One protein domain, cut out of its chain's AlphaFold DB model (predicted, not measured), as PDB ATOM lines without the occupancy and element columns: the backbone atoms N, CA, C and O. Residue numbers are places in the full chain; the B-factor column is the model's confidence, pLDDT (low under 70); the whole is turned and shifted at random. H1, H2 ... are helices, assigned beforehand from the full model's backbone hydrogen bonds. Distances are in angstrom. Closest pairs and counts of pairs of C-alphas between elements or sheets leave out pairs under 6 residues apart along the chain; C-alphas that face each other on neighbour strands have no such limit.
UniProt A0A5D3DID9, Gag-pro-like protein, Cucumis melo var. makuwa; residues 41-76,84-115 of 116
ATOM      1  N   SER A  41      44.979  27.858  22.066       61.16
ATOM      2  CA  SER A  41      43.741  27.994  22.847       61.16
ATOM      3  C   SER A  41      42.566  27.181  22.296       61.16
ATOM      4  O   SER A  41      41.805  26.607  23.071       61.16
ATOM      5  N   GLU A  42      42.397  27.110  20.972       65.12
ATOM      6  CA  GLU A  42      41.265  26.385  20.372       65.12
ATOM      7  C   GLU A  42      41.432  24.869  20.446       65.12
ATOM      8  O   GLU A  42      40.466  24.161  20.722       65.12
ATOM      9  N   GLU A  43      42.652  24.366  20.264       70.88
ATOM     10  CA  GLU A  43      42.957  22.938  20.371       70.88
ATOM     11  C   GLU A  43      42.747  22.435  21.806       70.88
ATOM     12  O   GLU A  43      42.077  21.429  22.026       70.88
ATOM     13  N   GLN A  44      43.205  23.199  22.805       81.12
ATOM     14  CA  GLN A  44      42.951  22.896  24.218       81.12
ATOM     15  C   GLN A  44      41.464  22.991  24.584       81.12
ATOM     16  O   GLN A  44      40.973  22.172  25.361       81.12
ATOM     17  N   GLY A  45      40.730  23.958  24.023       85.75
ATOM     18  CA  GLY A  45      39.281  24.064  24.210       85.75
ATOM     19  C   GLY A  45      38.521  22.894  23.581       85.75
ATOM     20  O   GLY A  45      37.610  22.340  24.197       85.75
ATOM     21  N   SER A  46      38.928  22.477  22.383       89.81
ATOM     22  CA  SER A  46      38.340  21.347  21.656       89.81
ATOM     23  C   SER A  46      38.621  20.023  22.359       89.81
ATOM     24  O   SER A  46      37.712  19.209  22.501       89.81
ATOM     25  N   ARG A  47      39.833  19.846  22.898       92.62
ATOM     26  CA  ARG A  47      40.203  18.669  23.692       92.62
ATOM     27  C   ARG A  47      39.352  18.538  24.957       92.62
ATOM     28  O   ARG A  47      38.795  17.478  25.203       92.62
ATOM     29  N   ARG A  48      39.149  19.634  25.698       92.50
ATOM     30  CA  ARG A  48      38.276  19.637  26.891       92.50
ATOM     31  C   ARG A  48      36.816  19.325  26.554       92.50
ATOM     32  O   ARG A  48      36.135  18.659  27.327       92.50
ATOM     33  N   ARG A  49      36.320  19.806  25.407       93.50
ATOM     34  CA  ARG A  49      34.970  19.475  24.921       93.50
ATOM     35  C   ARG A  49      34.857  18.001  24.539       93.50
ATOM     36  O   ARG A  49      33.846  17.389  24.859       93.50
ATOM     37  N   LEU A  50      35.880  17.444  23.893       95.19
ATOM     38  CA  LEU A  50      35.930  16.027  23.539       95.19
ATOM     39  C   LEU A  50      35.931  15.141  24.789       95.19
ATOM     40  O   LEU A  50      35.098  14.250  24.882       95.19
ATOM     41  N   GLU A  51      36.780  15.443  25.772       95.00
ATOM     42  CA  GLU A  51      36.838  14.724  27.054       95.00
ATOM     43  C   GLU A  51      35.495  14.772  27.797       95.00
ATOM     44  O   GLU A  51      35.030  13.768  28.331       95.00
ATOM     45  N   PHE A  52      34.821  15.927  27.786       95.38
ATOM     46  CA  PHE A  52      33.489  16.059  28.376       95.38
ATOM     47  C   PHE A  52      32.441  15.195  27.661       95.38
ATOM     48  O   PHE A  52      31.602  14.571  28.313       95.38
ATOM     49  N   LEU A  53      32.469  15.161  26.327       94.69
ATOM     50  CA  LEU A  53      31.562  14.328  25.539       94.69
ATOM     51  C   LEU A  53      31.846  12.839  25.747       94.69
ATOM     52  O   LEU A  53      30.898  12.074  25.910       94.69
ATOM     53  N   GLU A  54      33.115  12.438  25.800       93.00
ATOM     54  CA  GLU A  54      33.528  11.062  26.087       93.00
ATOM     55  C   GLU A  54      33.008  10.607  27.456       93.00
ATOM     56  O   GLU A  54      32.403   9.544  27.565       93.00
ATOM     57  N   GLU A  55      33.150  11.440  28.487       93.62
ATOM     58  CA  GLU A  55      32.663  11.114  29.829       93.62
ATOM     59  C   GLU A  55      31.131  11.005  29.881       93.62
ATOM     60  O   GLU A  55      30.571  10.126  30.537       93.62
ATOM     61  N   ARG A  56      30.415  11.867  29.150       94.62
ATOM     62  CA  ARG A  56      28.952  11.771  29.030       94.62
ATOM     63  C   ARG A  56      28.526  10.504  28.295       94.62
ATOM     64  O   ARG A  56      27.567   9.871  28.731       94.62
ATOM     65  N   LEU A  57      29.226  10.133  27.226       90.25
ATOM     66  CA  LEU A  57      28.952   8.909  26.478       90.25
ATOM     67  C   LEU A  57      29.229   7.667  27.321       90.25
ATOM     68  O   LEU A  57      28.367   6.801  27.365       90.25
ATOM     69  N   ARG A  58      30.329   7.629  28.080       88.06
ATOM     70  CA  ARG A  58      30.661   6.527  29.002       88.06
ATOM     71  C   ARG A  58      29.554   6.281  30.036       88.06
ATOM     72  O   ARG A  58      29.211   5.144  30.332       88.06
ATOM     73  N   VAL A  59      28.966   7.354  30.570       87.88
ATOM     74  CA  VAL A  59      27.842   7.260  31.518       87.88
ATOM     75  C   VAL A  59      26.564   6.737  30.847       87.88
ATOM     76  O   VAL A  59      25.794   6.030  31.491       87.88
ATOM     77  N   ILE A  60      26.324   7.085  29.578       85.69
ATOM     78  CA  ILE A  60      25.135   6.659  28.816       85.69
ATOM     79  C   ILE A  60      25.271   5.218  28.313       85.69
ATOM     80  O   ILE A  60      24.294   4.476  28.344       85.69
ATOM     81  N   GLU A  61      26.462   4.837  27.852       83.75
ATOM     82  CA  GLU A  61      26.796   3.483  27.400       83.75
ATOM     83  C   GLU A  61      26.597   2.463  28.530       83.75
ATOM     84  O   GLU A  61      26.188   1.331  28.278       83.75
ATOM     85  N   GLY A  62      26.771   2.901  29.783       71.50
ATOM     86  CA  GLY A  62      26.633   2.049  30.955       71.50
ATOM     87  C   GLY A  62      27.763   1.020  31.034       71.50
ATOM     88  O   GLY A  62      28.682   1.003  30.221       71.50
ATOM     89  N   ALA A  63      27.728   0.148  32.042       69.88
ATOM     90  CA  ALA A  63      28.512  -1.080  31.949       69.88
ATOM     91  C   ALA A  63      27.933  -1.906  30.792       69.88
ATOM     92  O   ALA A  63      26.708  -1.971  30.684       69.88
ATOM     93  N   ASP A  64      28.781  -2.539  29.973       65.50
ATOM     94  CA  ASP A  64      28.383  -3.535  28.967       65.50
ATOM     95  C   ASP A  64      27.747  -4.756  29.662       65.50
ATOM     96  O   ASP A  64      28.317  -5.834  29.793       65.50
ATOM     97  N   MET A  65      26.551  -4.551  30.206       59.03
ATOM     98  CA  MET A  65      25.699  -5.570  30.799       59.03
ATOM     99  C   MET A  65      25.009  -6.386  29.707       59.03
ATOM    100  O   MET A  65      24.381  -7.396  30.012       59.03
ATOM    101  N   TYR A  66      25.091  -5.952  28.448       57.94
ATOM    102  CA  TYR A  66      24.381  -6.575  27.341       57.94
ATOM    103  C   TYR A  66      25.182  -7.707  26.681       57.94
ATOM    104  O   TYR A  66      24.601  -8.521  25.967       57.94
ATOM    105  N   GLY A  67      26.482  -7.825  26.967       62.25
ATOM    106  CA  GLY A  67      27.351  -8.857  26.396       62.25
ATOM    107  C   GLY A  67      26.980 -10.315  26.717       62.25
ATOM    108  O   GLY A  67      27.445 -11.212  26.016       62.25
ATOM    109  N   SER A  68      26.144 -10.598  27.730       65.56
ATOM    110  CA  SER A  68      25.760 -11.989  28.049       65.56
ATOM    111  C   SER A  68      24.397 -12.181  28.729       65.56
ATOM    112  O   SER A  68      24.203 -13.185  29.421       65.56
ATOM    113  N   ILE A  69      23.452 -11.245  28.599       67.00
ATOM    114  CA  ILE A  69      22.103 -11.483  29.130       67.00
ATOM    115  C   ILE A  69      21.394 -12.476  28.207       67.00
ATOM    116  O   ILE A  69      20.936 -12.135  27.119       67.00
ATOM    117  N   ASP A  70      21.340 -13.731  28.652       68.88
ATOM    118  CA  ASP A  70      20.528 -14.766  28.027       68.88
ATOM    119  C   ASP A  70      19.046 -14.369  28.107       68.88
ATOM    120  O   ASP A  70      18.561 -13.908  29.145       68.88
ATOM    121  N   ALA A  71      18.304 -14.572  27.019       63.31
ATOM    122  CA  ALA A  71      16.879 -14.264  26.942       63.31
ATOM    123  C   ALA A  71      16.063 -15.004  28.020       63.31
ATOM    124  O   ALA A  71      14.999 -14.529  28.426       63.31
ATOM    125  N   THR A  72      16.577 -16.129  28.530       64.31
ATOM    126  CA  THR A  72      15.974 -16.875  29.644       64.31
ATOM    127  C   THR A  72      15.991 -16.103  30.968       64.31
ATOM    128  O   THR A  72      15.044 -16.221  31.740       64.31
ATOM    129  N   GLN A  73      16.997 -15.253  31.208       67.69
ATOM    130  CA  GLN A  73      17.106 -14.409  32.410       67.69
ATOM    131  C   GLN A  73      16.173 -13.191  32.356       67.69
ATOM    132  O   GLN A  73      15.883 -12.574  33.379       67.69
ATOM    133  N   LEU A  74      15.690 -12.842  31.159       70.69
ATOM    134  CA  LEU A  74      14.730 -11.758  30.940       70.69
ATOM    135  C   LEU A  74      13.271 -12.215  31.089       70.69
ATOM    136  O   LEU A  74      12.372 -11.378  31.195       70.69
ATOM    137  N   CYS A  75      13.011 -13.526  31.103       67.19
ATOM    138  CA  CYS A  75      11.665 -14.063  31.269       67.19
ATOM    139  C   CYS A  75      11.300 -14.204  32.753       67.19
ATOM    140  O   CYS A  75      11.787 -15.087  33.449       67.19
ATOM    141  N   LEU A  76      10.351 -13.384  33.217       71.31
ATOM    142  CA  LEU A  76       9.716 -13.514  34.540       71.31
ATOM    143  C   LEU A  76       8.872 -14.795  34.698       71.31
ATOM    144  O   LEU A  76       8.487 -15.139  35.813       71.31
ATOM    145  N   PRO A  84       0.809 -23.647  19.158       74.12
ATOM    146  CA  PRO A  84       1.215 -24.177  17.846       74.12
ATOM    147  C   PRO A  84       0.731 -23.350  16.643       74.12
ATOM    148  O   PRO A  84       1.197 -23.530  15.521       74.12
ATOM    149  N   LYS A  85      -0.246 -22.463  16.864       78.38
ATOM    150  CA  LYS A  85      -0.821 -21.559  15.861       78.38
ATOM    151  C   LYS A  85      -0.217 -20.154  15.905       78.38
ATOM    152  O   LYS A  85      -0.696 -19.292  15.171       78.38
ATOM    153  N   PHE A  86       0.791 -19.912  16.746       78.25
ATOM    154  CA  PHE A  86       1.452 -18.618  16.823       78.25
ATOM    155  C   PHE A  86       2.115 -18.318  15.481       78.25
ATOM    156  O   PHE A  86       3.093 -18.950  15.079       78.25
ATOM    157  N   LYS A  87       1.527 -17.377  14.746       74.94
ATOM    158  CA  LYS A  87       2.136 -16.831  13.545       74.94
ATOM    159  C   LYS A  87       3.119 -15.768  13.999       74.94
ATOM    160  O   LYS A  87       2.711 -14.783  14.610       74.94
ATOM    161  N   THR A  88       4.395 -15.959  13.682       70.81
ATOM    162  CA  THR A  88       5.359 -14.864  13.737       70.81
ATOM    163  C   THR A  88       4.842 -13.767  12.819       70.81
ATOM    164  O   THR A  88       4.652 -13.991  11.624       70.81
ATOM    165  N   LEU A  89       4.538 -12.610  13.393       72.19
ATOM    166  CA  LEU A  89       4.208 -11.432  12.612       72.19
ATOM    167  C   LEU A  89       5.442 -10.954  11.867       72.19
ATOM    168  O   LEU A  89       6.537 -10.927  12.427       72.19
ATOM    169  N   ASP A  90       5.237 -10.538  10.622       71.56
ATOM    170  CA  ASP A  90       6.243  -9.791   9.884       71.56
ATOM    171  C   ASP A  90       6.303  -8.385  10.477       71.56
ATOM    172  O   ASP A  90       5.495  -7.503  10.173       71.56
ATOM    173  N   PHE A  91       7.222  -8.197  11.419       77.06
ATOM    174  CA  PHE A  91       7.506  -6.882  11.960       77.06
ATOM    175  C   PHE A  91       8.466  -6.175  11.013       77.06
ATOM    176  O   PHE A  91       9.623  -6.574  10.872       77.06
ATOM    177  N   GLU A  92       8.006  -5.088  10.393       82.81
ATOM    178  CA  GLU A  92       8.927  -4.179   9.723       82.81
ATOM    179  C   GLU A  92       9.944  -3.658  10.741       82.81
ATOM    180  O   GLU A  92       9.583  -3.084  11.771       82.81
ATOM    181  N   LYS A  93      11.231  -3.851  10.450       87.94
ATOM    182  CA  LYS A  93      12.314  -3.264  11.239       87.94
ATOM    183  C   LYS A  93      12.175  -1.743  11.222       87.94
ATOM    184  O   LYS A  93      11.963  -1.145  10.167       87.94
ATOM    185  N   TYR A  94      12.386  -1.107  12.372       91.44
ATOM    186  CA  TYR A  94      12.446   0.347  12.445       91.44
ATOM    187  C   TYR A  94      13.521   0.898  11.493       91.44
ATOM    188  O   TYR A  94      14.714   0.640  11.656       91.44
ATOM    189  N   ASN A  95      13.083   1.654  10.489       91.38
ATOM    190  CA  ASN A  95      13.921   2.203   9.419       91.38
ATOM    191  C   ASN A  95      14.457   3.616   9.722       91.38
ATOM    192  O   ASN A  95      15.145   4.201   8.891       91.38
ATOM    193  N   GLY A  96      14.125   4.181  10.885       91.56
ATOM    194  CA  GLY A  96      14.556   5.522  11.286       91.56
ATOM    195  C   GLY A  96      13.737   6.680  10.713       91.56
ATOM    196  O   GLY A  96      13.972   7.814  11.115       91.56
ATOM    197  N   THR A  97      12.785   6.431   9.805       94.12
ATOM    198  CA  THR A  97      12.014   7.502   9.146       94.12
ATOM    199  C   THR A  97      10.674   7.786   9.822       94.12
ATOM    200  O   THR A  97      10.171   8.904   9.747       94.12
ATOM    201  N   SER A  98      10.091   6.791  10.496       90.75
ATOM    202  CA  SER A  98       8.848   6.946  11.262       90.75
ATOM    203  C   SER A  98       9.114   7.437  12.689       90.75
ATOM    204  O   SER A  98      10.229   7.368  13.185       90.75
ATOM    205  N   CYS A  99       8.094   7.936  13.394       92.75
ATOM    206  CA  CYS A  99       8.265   8.292  14.804       92.75
ATOM    207  C   CYS A  99       8.488   7.013  15.651       92.75
ATOM    208  O   CYS A  99       7.654   6.098  15.592       92.75
ATOM    209  N   PRO A 100       9.542   6.944  16.498       91.94
ATOM    210  CA  PRO A 100       9.822   5.766  17.324       91.94
ATOM    211  C   PRO A 100       8.629   5.357  18.193       91.94
ATOM    212  O   PRO A 100       8.300   4.179  18.316       91.94
ATOM    213  N   LYS A 101       7.918   6.346  18.749       91.69
ATOM    214  CA  LYS A 101       6.764   6.110  19.620       91.69
ATOM    215  C   LYS A 101       5.605   5.454  18.871       91.69
ATOM    216  O   LYS A 101       4.998   4.526  19.396       91.69
ATOM    217  N   SER A 102       5.300   5.900  17.651       89.81
ATOM    218  CA  SER A 102       4.258   5.263  16.834       89.81
ATOM    219  C   SER A 102       4.650   3.852  16.403       89.81
ATOM    220  O   SER A 102       3.795   2.968  16.397       89.81
ATOM    221  N   HIS A 103       5.934   3.626  16.110       92.44
ATOM    222  CA  HIS A 103       6.440   2.313  15.720       92.44
ATOM    223  C   HIS A 103       6.292   1.287  16.859       92.44
ATOM    224  O   HIS A 103       5.794   0.183  16.643       92.44
ATOM    225  N   LEU A 104       6.598   1.685  18.099       89.44
ATOM    226  CA  LEU A 104       6.378   0.852  19.287       89.44
ATOM    227  C   LEU A 104       4.891   0.572  19.546       89.44
ATOM    228  O   LEU A 104       4.514  -0.559  19.848       89.44
ATOM    229  N   VAL A 105       4.024   1.579  19.400       87.38
ATOM    230  CA  VAL A 105       2.574   1.400  19.596       87.38
ATOM    231  C   VAL A 105       1.993   0.413  18.579       87.38
ATOM    232  O   VAL A 105       1.157  -0.411  18.953       87.38
ATOM    233  N   MET A 106       2.433   0.470  17.320       86.50
ATOM    234  CA  MET A 106       2.059  -0.512  16.298       86.50
ATOM    235  C   MET A 106       2.477  -1.922  16.722       86.50
ATOM    236  O   MET A 106       1.637  -2.818  16.752       86.50
ATOM    237  N   TYR A 107       3.734  -2.095  17.139       82.56
ATOM    238  CA  TYR A 107       4.247  -3.380  17.608       82.56
ATOM    239  C   TYR A 107       3.387  -3.951  18.747       82.56
ATOM    240  O   TYR A 107       2.888  -5.072  18.650       82.56
ATOM    241  N   CYS A 108       3.113  -3.175  19.799       79.88
ATOM    242  CA  CYS A 108       2.327  -3.648  20.942       79.88
ATOM    243  C   CYS A 108       0.873  -3.995  20.582       79.88
ATOM    244  O   CYS A 108       0.344  -4.987  21.075       79.88
ATOM    245  N   ARG A 109       0.215  -3.211  19.716       75.81
ATOM    246  CA  ARG A 109      -1.192  -3.449  19.338       75.81
ATOM    247  C   ARG A 109      -1.392  -4.764  18.601       75.81
ATOM    248  O   ARG A 109      -2.363  -5.469  18.862       75.81
ATOM    249  N   ILE A 110      -0.481  -5.087  17.692       64.94
ATOM    250  CA  ILE A 110      -0.590  -6.293  16.880       64.94
ATOM    251  C   ILE A 110      -0.379  -7.538  17.763       64.94
ATOM    252  O   ILE A 110      -1.154  -8.489  17.671       64.94
ATOM    253  N   ASN A 111       0.571  -7.491  18.703       59.22
ATOM    254  CA  ASN A 111       0.804  -8.584  19.653       59.22
ATOM    255  C   ASN A 111      -0.397  -8.852  20.586       59.22
ATOM    256  O   ASN A 111      -0.643 -10.000  20.941       59.22
ATOM    257  N   VAL A 112      -1.186  -7.831  20.944       57.66
ATOM    258  CA  VAL A 112      -2.395  -8.010  21.777       57.66
ATOM    259  C   VAL A 112      -3.507  -8.764  21.030       57.66
ATOM    260  O   VAL A 112      -4.231  -9.539  21.648       57.66
ATOM    261  N   SER A 113      -3.619  -8.608  19.706       53.25
ATOM    262  CA  SER A 113      -4.663  -9.278  18.906       53.25
ATOM    263  C   SER A 113      -4.462 -10.782  18.682       53.25
ATOM    264  O   SER A 113      -5.409 -11.456  18.301       53.25
ATOM    265  N   LEU A 114      -3.259 -11.322  18.918       51.75
ATOM    266  CA  LEU A 114      -2.982 -12.761  18.783       51.75
ATOM    267  C   LEU A 114      -3.225 -13.556  20.077       51.75
ATOM    268  O   LEU A 114      -3.215 -14.785  20.043       51.75
ATOM    269  N   CYS A 115      -3.426 -12.864  21.203       47.59
ATOM    270  CA  CYS A 115      -3.660 -13.460  22.522       47.59
ATOM    271  C   CYS A 115      -5.136 -13.418  22.971       47.59
ATOM    272  O   CYS A 115      -5.419 -13.775  24.114       47.59
TER     273      CYS A 115
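Overview. This is residues 41 to 76 and 84 to 115 of the 116 residues of the protein "Gag-pro-like protein" of Cucumis melo var. makuwa (UniProt A0A5D3DID9). Going along from residue 41, you meet two separate pieces that leave an extended, open shape: first the long helix H1 with an unnamed tail, residues 62 to 76, and then, past a cut, a loose hairpin-like piece in which the unnamed stretch 84 to 99 runs beside the shorter helix H2 and turns back into it. H1 and its tail stand free, and the two helices run in nearly the same direction, far from each other. The printed part has 68 residues with two named helices, H1 then H2, and no named strand; the class is all helix. It is extended, with a radius of gyration of the C-alphas of 20.4 A, and a rod in outline, spanning 66 by 31 by 15 A.

Along the chain. Find C-alpha 41 at (43.741, 27.994, 22.847); from there H1, residues 41 to 61, runs 30.1 A to C-alpha 61 at (26.796, 3.483, 27.400). Beyond the cut, look for H2, residues 100 to 113, 20.9 A long, ending at C-alpha 113 at (-4.663, -9.278, 18.906).

Arrangement. H1 and H2 are apart, with no C-alpha of the one within 8 A of the other. Residues 96 to 102, of which 100 to 102 belong to H2, also stand free. In the backbones of H1 and H2, every O i to N i+4 pair is within hydrogen-bond range.

Size, cuts and confidence. The C-alphas of Ser 41 and Pro 84, the two farthest apart, are 67.5 A from each other. Residues 77 to 83 are not printed, and C-alphas 76 and 84 are 21.6 A apart across this cut, which lies in the link from H1 to H2. The mean pLDDT of the printed part is 78.6; look for values under 70 at residues 41 to 42, 63 to 73, 75 and 110 to 115.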